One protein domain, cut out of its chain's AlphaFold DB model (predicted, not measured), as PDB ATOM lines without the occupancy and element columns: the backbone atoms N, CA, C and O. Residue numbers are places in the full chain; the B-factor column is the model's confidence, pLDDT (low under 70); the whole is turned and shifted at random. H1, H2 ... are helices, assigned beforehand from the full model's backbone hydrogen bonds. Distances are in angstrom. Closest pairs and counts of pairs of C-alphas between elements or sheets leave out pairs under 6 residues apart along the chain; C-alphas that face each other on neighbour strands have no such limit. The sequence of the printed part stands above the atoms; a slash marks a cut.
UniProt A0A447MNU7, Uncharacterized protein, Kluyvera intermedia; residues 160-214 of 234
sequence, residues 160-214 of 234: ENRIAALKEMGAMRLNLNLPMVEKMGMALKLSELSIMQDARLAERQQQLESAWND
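AT A GLANCE: This is residues 160 to 214 of the 234 residues of an uncharacterized protein of Kluyvera intermedia (UniProt A0A447MNU7). H2 and H3 make a V, with H1 packed across its corner and residues 206 to 214 sticking out. The printed part has 55 residues with three named helices, H1 to H3, and is all helix. It is only just compact, close to loose, with a radius of gyration of the C-alphas of 12.0 A, spanning 32 by 26 by 15 A.

HOW THE PARTS SIT: Start at H1, residues 160 to 169, which forms a helical hairpin with H2, residues 180 to 195. Residues 190 to 195 alone of H2 touch H1; C-alphas 167 and 194 come closest, 4.5 A. H3, residues 198 to 212, touches H1 about perpendicular, 81 degrees; C-alphas 163 and 201 come closest, 6.1 A. Every O i to N i+4 pair is within hydrogen-bond range in H1 and H3, 9 of 12 in H2.

IN THESE COORDINATES: Find C-alpha 160 at (15.073, 42.502, 12.127), where H1 begins; H2 runs 23.1 A, and H3 runs 20.2 A to C-alpha 212 at (17.637, 44.259, 31.150).

THE WHOLE: The printed part has no cut; no printed residue is under 70.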
ATOM      1  N   GLU A 160      14.044  42.074  13.083       88.75
ATOM      2  CA  GLU A 160      15.073  42.502  12.127       88.75
ATOM      3  C   GLU A 160      15.726  43.830  12.532       88.75
ATOM      4  O   GLU A 160      16.951  43.926  12.542       88.75
ATOM      5  N   ASN A 161      14.932  44.816  12.967       88.50
ATOM      6  CA  ASN A 161      15.447  46.113  13.415       88.50
ATOM      7  C   ASN A 161      16.304  45.979  14.679       88.50
ATOM      8  O   ASN A 161      17.334  46.636  14.806       88.50
ATOM      9  N   ARG A 162      15.902  45.109  15.612       88.56
ATOM     10  CA  ARG A 162      16.648  44.877  16.858       88.56
ATOM     11  C   ARG A 162      17.977  44.168  16.586       88.56
ATOM     12  O   ARG A 162      19.003  44.549  17.144       88.56
ATOM     13  N   ILE A 163      17.976  43.189  15.682       91.88
ATOM     14  CA  ILE A 163      19.191  42.499  15.231       91.88
ATOM     15  C   ILE A 163      20.121  43.472  14.500       91.88
ATOM     16  O   ILE A 163      21.322  43.479  14.768       91.88
ATOM     17  N   ALA A 164      19.579  44.314  13.614       91.56
ATOM     18  CA  ALA A 164      20.346  45.339  12.914       91.56
ATOM     19  C   ALA A 164      21.009  46.313  13.900       91.56
ATOM     20  O   ALA A 164      22.222  46.510  13.826       91.56
ATOM     21  N   ALA A 165      20.260  46.815  14.887       90.50
ATOM     22  CA  ALA A 165      20.785  47.697  15.928       90.50
ATOM     23  C   ALA A 165      21.917  47.040  16.739       90.50
ATOM     24  O   ALA A 165      22.961  47.655  16.950       90.50
ATOM     25  N   LEU A 166      21.777  45.767  17.138       91.94
ATOM     26  CA  LEU A 166      22.862  45.035  17.812       91.94
ATOM     27  C   LEU A 166      24.120  44.929  16.942       91.94
ATOM     28  O   LEU A 166      25.239  45.029  17.447       91.94
ATOM     29  N   LYS A 167      23.953  44.745  15.633       92.69
ATOM     30  CA  LYS A 167      25.064  44.689  14.678       92.69
ATOM     31  C   LYS A 167      25.772  46.040  14.566       92.69
ATOM     32  O   LYS A 167      27.002  46.085  14.594       92.69
ATOM     33  N   GLU A 168      25.005  47.128  14.503       91.62
ATOM     34  CA  GLU A 168      25.511  48.506  14.483       91.62
ATOM     35  C   GLU A 168      26.239  48.879  15.778       91.62
ATOM     36  O   GLU A 168      27.300  49.504  15.722       91.62
ATOM     37  N   MET A 169      25.756  48.418  16.937       90.12
ATOM     38  CA  MET A 169      26.467  48.575  18.211       90.12
ATOM     39  C   MET A 169      27.885  48.003  18.153       90.12
ATOM     40  O   MET A 169      28.799  48.547  18.774       90.12
ATOM     41  N   GLY A 170      28.108  46.946  17.370       89.69
ATOM     42  CA  GLY A 170      29.440  46.377  17.203       89.69
ATOM     43  C   GLY A 170      30.436  47.271  16.465       89.69
ATOM     44  O   GLY A 170      31.643  47.068  16.591       89.69
ATOM     45  N   ALA A 171      29.956  48.281  15.737       87.50
ATOM     46  CA  ALA A 171      30.785  49.299  15.100       87.50
ATOM     47  C   ALA A 171      31.029  50.530  15.997       87.50
ATOM     48  O   ALA A 171      31.831  51.399  15.638       87.50
ATOM     49  N   MET A 172      30.370  50.622  17.160       88.06
ATOM     50  CA  MET A 172      30.481  51.784  18.038       88.06
ATOM     51  C   MET A 172      31.875  51.902  18.659       88.06
ATOM     52  O   MET A 172      32.448  50.961  19.211       88.06
ATOM     53  N   ARG A 173      32.413  53.120  18.614       82.62
ATOM     54  CA  ARG A 173      33.689  53.489  19.233       82.62
ATOM     55  C   ARG A 173      33.402  54.178  20.562       82.62
ATOM     56  O   ARG A 173      33.277  55.395  20.616       82.62
ATOM     57  N   LEU A 174      33.287  53.399  21.634       81.75
ATOM     58  CA  LEU A 174      33.026  53.955  22.961       81.75
ATOM     59  C   LEU A 174      34.308  54.523  23.581       81.75
ATOM     60  O   LEU A 174      35.304  53.810  23.752       81.75
ATOM     61  N   ASN A 175      34.281  55.797  23.975       76.25
ATOM     62  CA  ASN A 175      35.360  56.396  24.755       76.25
ATOM     63  C   ASN A 175      35.136  56.167  26.256       76.25
ATOM     64  O   ASN A 175      34.756  57.065  26.995       76.25
ATOM     65  N   LEU A 176      35.340  54.925  26.695       80.38
ATOM     66  CA  LEU A 176      35.112  54.538  28.087       80.38
ATOM     67  C   LEU A 176      36.290  54.940  28.980       80.38
ATOM     68  O   LEU A 176      37.454  54.699  28.623       80.38
ATOM     69  N   ASN A 177      35.969  55.482  30.157       81.12
ATOM     70  CA  ASN A 177      36.902  55.704  31.259       81.12
ATOM     71  C   ASN A 177      37.033  54.425  32.108       81.12
ATOM     72  O   ASN A 177      36.561  54.353  33.239       81.12
ATOM     73  N   LEU A 178      37.614  53.385  31.508       84.94
ATOM     74  CA  LEU A 178      37.848  52.082  32.136       84.94
ATOM     75  C   LEU A 178      39.343  51.733  32.109       84.94
ATOM     76  O   LEU A 178      40.052  52.174  31.194       84.94
ATOM     77  N   PRO A 179      39.828  50.890  33.041       92.50
ATOM     78  CA  PRO A 179      41.155  50.290  32.949       92.50
ATOM     79  C   PRO A 179      41.388  49.624  31.585       92.50
ATOM     80  O   PRO A 179      40.478  49.042  30.996       92.50
ATOM     81  N   MET A 180      42.629  49.666  31.086       88.88
ATOM     82  CA  MET A 180      42.966  49.231  29.719       88.88
ATOM     83  C   MET A 180      42.472  47.812  29.387       88.88
ATOM     84  O   MET A 180      41.949  47.583  28.299       88.88
ATOM     85  N   VAL A 181      42.601  46.868  30.326       92.06
ATOM     86  CA  VAL A 181      42.178  45.468  30.136       92.06
ATOM     87  C   VAL A 181      40.664  45.362  29.937       92.06
ATOM     88  O   VAL A 181      40.209  44.673  29.026       92.06
ATOM     89  N   GLU A 182      39.884  46.083  30.741       92.25
ATOM     90  CA  GLU A 182      38.422  46.115  30.638       92.25
ATOM     91  C   GLU A 182      37.975  46.815  29.355       92.25
ATOM     92  O   GLU A 182      37.113  46.306  28.639       92.25
ATOM     93  N   LYS A 183      38.626  47.932  28.999       90.81
ATOM     94  CA  LYS A 183      38.372  48.654  27.747       90.81
ATOM     95  C   LYS A 183      38.615  47.765  26.523       90.81
ATOM     96  O   LYS A 183      37.794  47.749  25.608       90.81
ATOM     97  N   MET A 184      39.706  46.996  26.516       89.44
ATOM     98  CA  MET A 184      39.996  46.020  25.460       89.44
ATOM     99  C   MET A 184      38.958  44.894  25.420       89.44
ATOM    100  O   MET A 184      38.473  44.556  24.344       89.44
ATOM    101  N   GLY A 185      38.593  44.336  26.579       91.38
ATOM    102  CA  GLY A 185      37.566  43.298  26.675       91.38
ATOM    103  C   GLY A 185      36.215  43.763  26.131       91.38
ATOM    104  O   GLY A 185      35.597  43.059  25.332       91.38
ATOM    105  N   MET A 186      35.796  44.978  26.488       90.19
ATOM    106  CA  MET A 186      34.561  45.589  25.995       90.19
ATOM    107  C   MET A 186      34.611  45.837  24.483       90.19
ATOM    108  O   MET A 186      33.682  45.469  23.770       90.19
ATOM    109  N   ALA A 187      35.712  46.391  23.969       89.44
ATOM    110  CA  ALA A 187      35.880  46.625  22.534       89.44
ATOM    111  C   ALA A 187      35.808  45.323  21.715       89.44
ATOM    112  O   ALA A 187      35.191  45.297  20.647       89.44
ATOM    113  N   LEU A 188      36.391  44.232  22.224       90.56
ATOM    114  CA  LEU A 188      36.282  42.907  21.609       90.56
ATOM    115  C   LEU A 188      34.839  42.395  21.637       90.56
ATOM    116  O   LEU A 188      34.346  41.927  20.615       90.56
ATOM    117  N   LYS A 189      34.144  42.530  22.772       90.06
ATOM    118  CA  LYS A 189      32.743  42.106  22.913       90.06
ATOM    119  C   LYS A 189      31.789  42.878  22.009       90.06
ATOM    120  O   LYS A 189      30.899  42.265  21.432       90.06
ATOM    121  N   LEU A 190      31.997  44.183  21.835       91.69
ATOM    122  CA  LEU A 190      31.255  44.968  20.848       91.69
ATOM    123  C   LEU A 190      31.568  44.474  19.435       91.69
ATOM    124  O   LEU A 190      30.658  44.119  18.695       91.69
ATOM    125  N   SER A 191      32.850  44.339  19.090       91.19
ATOM    126  CA  SER A 191      33.263  43.884  17.756       91.19
ATOM    127  C   SER A 191      32.679  42.512  17.396       91.19
ATOM    128  O   SER A 191      32.298  42.299  16.244       91.19
ATOM    129  N   GLU A 192      32.549  41.598  18.367       93.44
ATOM    130  CA  GLU A 192      31.875  40.307  18.188       93.44
ATOM    131  C   GLU A 192      30.444  40.467  17.639       93.44
ATOM    132  O   GLU A 192      30.057  39.695  16.764       93.44
ATOM    133  N   LEU A 193      29.674  41.473  18.078       93.75
ATOM    134  CA  LEU A 193      28.297  41.697  17.613       93.75
ATOM    135  C   LEU A 193      28.227  41.956  16.102       93.75
ATOM    136  O   LEU A 193      27.332  41.451  15.429       93.75
ATOM    137  N   SER A 194      29.202  42.681  15.547       91.81
ATOM    138  CA  SER A 194      29.217  43.041  14.121       91.81
ATOM    139  C   SER A 194      29.410  41.843  13.179       91.81
ATOM    140  O   SER A 194      28.951  41.867  12.037       91.81
ATOM    141  N   ILE A 195      30.072  40.783  13.657       93.06
ATOM    142  CA  ILE A 195      30.433  39.600  12.857       93.06
ATOM    143  C   ILE A 195      29.547  38.382  13.140       93.06
ATOM    144  O   ILE A 195      29.639  37.376  12.433       93.06
ATOM    145  N   MET A 196      28.714  38.431  14.183       93.81
ATOM    146  CA  MET A 196      27.801  37.337  14.511       93.81
ATOM    147  C   MET A 196      26.752  37.138  13.411       93.81
ATOM    148  O   MET A 196      26.279  38.074  12.769       93.81
ATOM    149  N   GLN A 197      26.371  35.876  13.214       94.31
ATOM    150  CA  GLN A 197      25.231  35.518  12.376       94.31
ATOM    151  C   GLN A 197      23.927  35.934  13.057       94.31
ATOM    152  O   GLN A 197      23.805  35.821  14.277       94.31
ATOM    153  N   ASP A 198      22.932  36.322  12.265       93.38
ATOM    154  CA  ASP A 198      21.673  36.886  12.761       93.38
ATOM    155  C   ASP A 198      20.935  35.945  13.728       93.38
ATOM    156  O   ASP A 198      20.421  36.394  14.747       93.38
ATOM    157  N   ALA A 199      20.978  34.626  13.499       92.44
ATOM    158  CA  ALA A 199      20.404  33.643  14.425       92.44
ATOM    159  C   ALA A 199      21.046  33.697  15.828       92.44
ATOM    160  O   ALA A 199      20.352  33.619  16.836       92.44
ATOM    161  N   ARG A 200      22.369  33.890  15.904       93.69
ATOM    162  CA  ARG A 200      23.083  34.047  17.182       93.69
ATOM    163  C   ARG A 200      22.862  35.420  17.805       93.69
ATOM    164  O   ARG A 200      22.830  35.526  19.027       93.69
ATOM    165  N   LEU A 201      22.711  36.460  16.985       93.88
ATOM    166  CA  LEU A 201      22.324  37.784  17.472       93.88
ATOM    167  C   LEU A 201      20.928  37.751  18.092       93.88
ATOM    168  O   LEU A 201      20.744  38.345  19.145       93.88
ATOM    169  N   ALA A 202      19.988  36.998  17.518       92.00
ATOM    170  CA  ALA A 202      18.660  36.811  18.095       92.00
ATOM    171  C   ALA A 202      18.720  36.123  19.473       92.00
ATOM    172  O   ALA A 202      18.087  36.582  20.422       92.00
ATOM    173  N   GLU A 203      19.536  35.073  19.628       92.81
ATOM    174  CA  GLU A 203      19.772  34.442  20.940       92.81
ATOM    175  C   GLU A 203      20.399  35.426  21.944       92.81
ATOM    176  O   GLU A 203      19.993  35.489  23.105       92.81
ATOM    177  N   ARG A 204      21.380  36.228  21.506       91.81
ATOM    178  CA  ARG A 204      21.993  37.273  22.342       91.81
ATOM    179  C   ARG A 204      21.003  38.359  22.732       91.81
ATOM    180  O   ARG A 204      21.030  38.801  23.875       91.81
ATOM    181  N   GLN A 205      20.129  38.759  21.820       90.38
ATOM    182  CA  GLN A 205      19.087  39.740  22.077       90.38
ATOM    183  C   GLN A 205      18.157  39.265  23.196       90.38
ATOM    184  O   GLN A 205      17.921  40.017  24.132       90.38
ATOM    185  N   GLN A 206      17.709  38.006  23.166       89.56
ATOM    186  CA  GLN A 206      16.875  37.442  24.236       89.56
ATOM    187  C   GLN A 206      17.590  37.437  25.594       89.56
ATOM    188  O   GLN A 206      16.979  37.709  26.625       89.56
ATOM    189  N   GLN A 207      18.897  37.157  25.609       90.81
ATOM    190  CA  GLN A 207      19.698  37.228  26.837       90.81
ATOM    191  C   GLN A 207      19.797  38.660  27.370       90.81
ATOM    192  O   GLN A 207      19.674  38.865  28.575       90.81
ATOM    193  N   LEU A 208      20.004  39.640  26.485       88.69
ATOM    194  CA  LEU A 208      20.042  41.055  26.853       88.69
ATOM    195  C   LEU A 208      18.686  41.534  27.372       88.69
ATOM    196  O   LEU A 208      18.651  42.203  28.392       88.69
ATOM    197  N   GLU A 209      17.585  41.147  26.727       86.81
ATOM    198  CA  GLU A 209      16.223  41.462  27.176       86.81
ATOM    199  C   GLU A 209      15.924  40.852  28.553       86.81
ATOM    200  O   GLU A 209      15.310  41.502  29.395       86.81
ATOM    201  N   SER A 210      16.398  39.631  28.824       88.00
ATOM    202  CA  SER A 210      16.271  39.031  30.155       88.00
ATOM    203  C   SER A 210      17.092  39.788  31.197       88.00
ATOM    204  O   SER A 210      16.576  40.067  32.272       88.00
ATOM    205  N   ALA A 211      18.350  40.114  30.884       87.81
ATOM    206  CA  ALA A 211      19.246  40.819  31.797       87.81
ATOM    207  C   ALA A 211      18.824  42.275  32.030       87.81
ATOM    208  O   ALA A 211      19.103  42.830  33.087       87.81
ATOM    209  N   TRP A 212      18.149  42.894  31.057       84.38
ATOM    210  CA  TRP A 212      17.637  44.259  31.150       84.38
ATOM    211  C   TRP A 212      16.720  44.446  32.359       84.38
ATOM    212  O   TRP A 212      16.825  45.451  33.055       84.38
ATOM    213  N   ASN A 213      15.882  43.446  32.649       80.12
ATOM    214  CA  ASN A 213      14.962  43.470  33.787       80.12
ATOM    215  C   ASN A 213      15.671  43.416  35.150       80.12
ATOM    216  O   ASN A 213      15.041  43.701  36.160       80.12
ATOM    217  N   ASP A 214      16.959  43.063  35.183       86.06
ATOM    218  CA  ASP A 214      17.757  42.985  36.411       86.06
ATOM    219  C   ASP A 214      18.612  44.253  36.636       86.06
ATOM    220  O   ASP A 214      19.355  44.350  37.619       86.06
TER     221      ASP A 214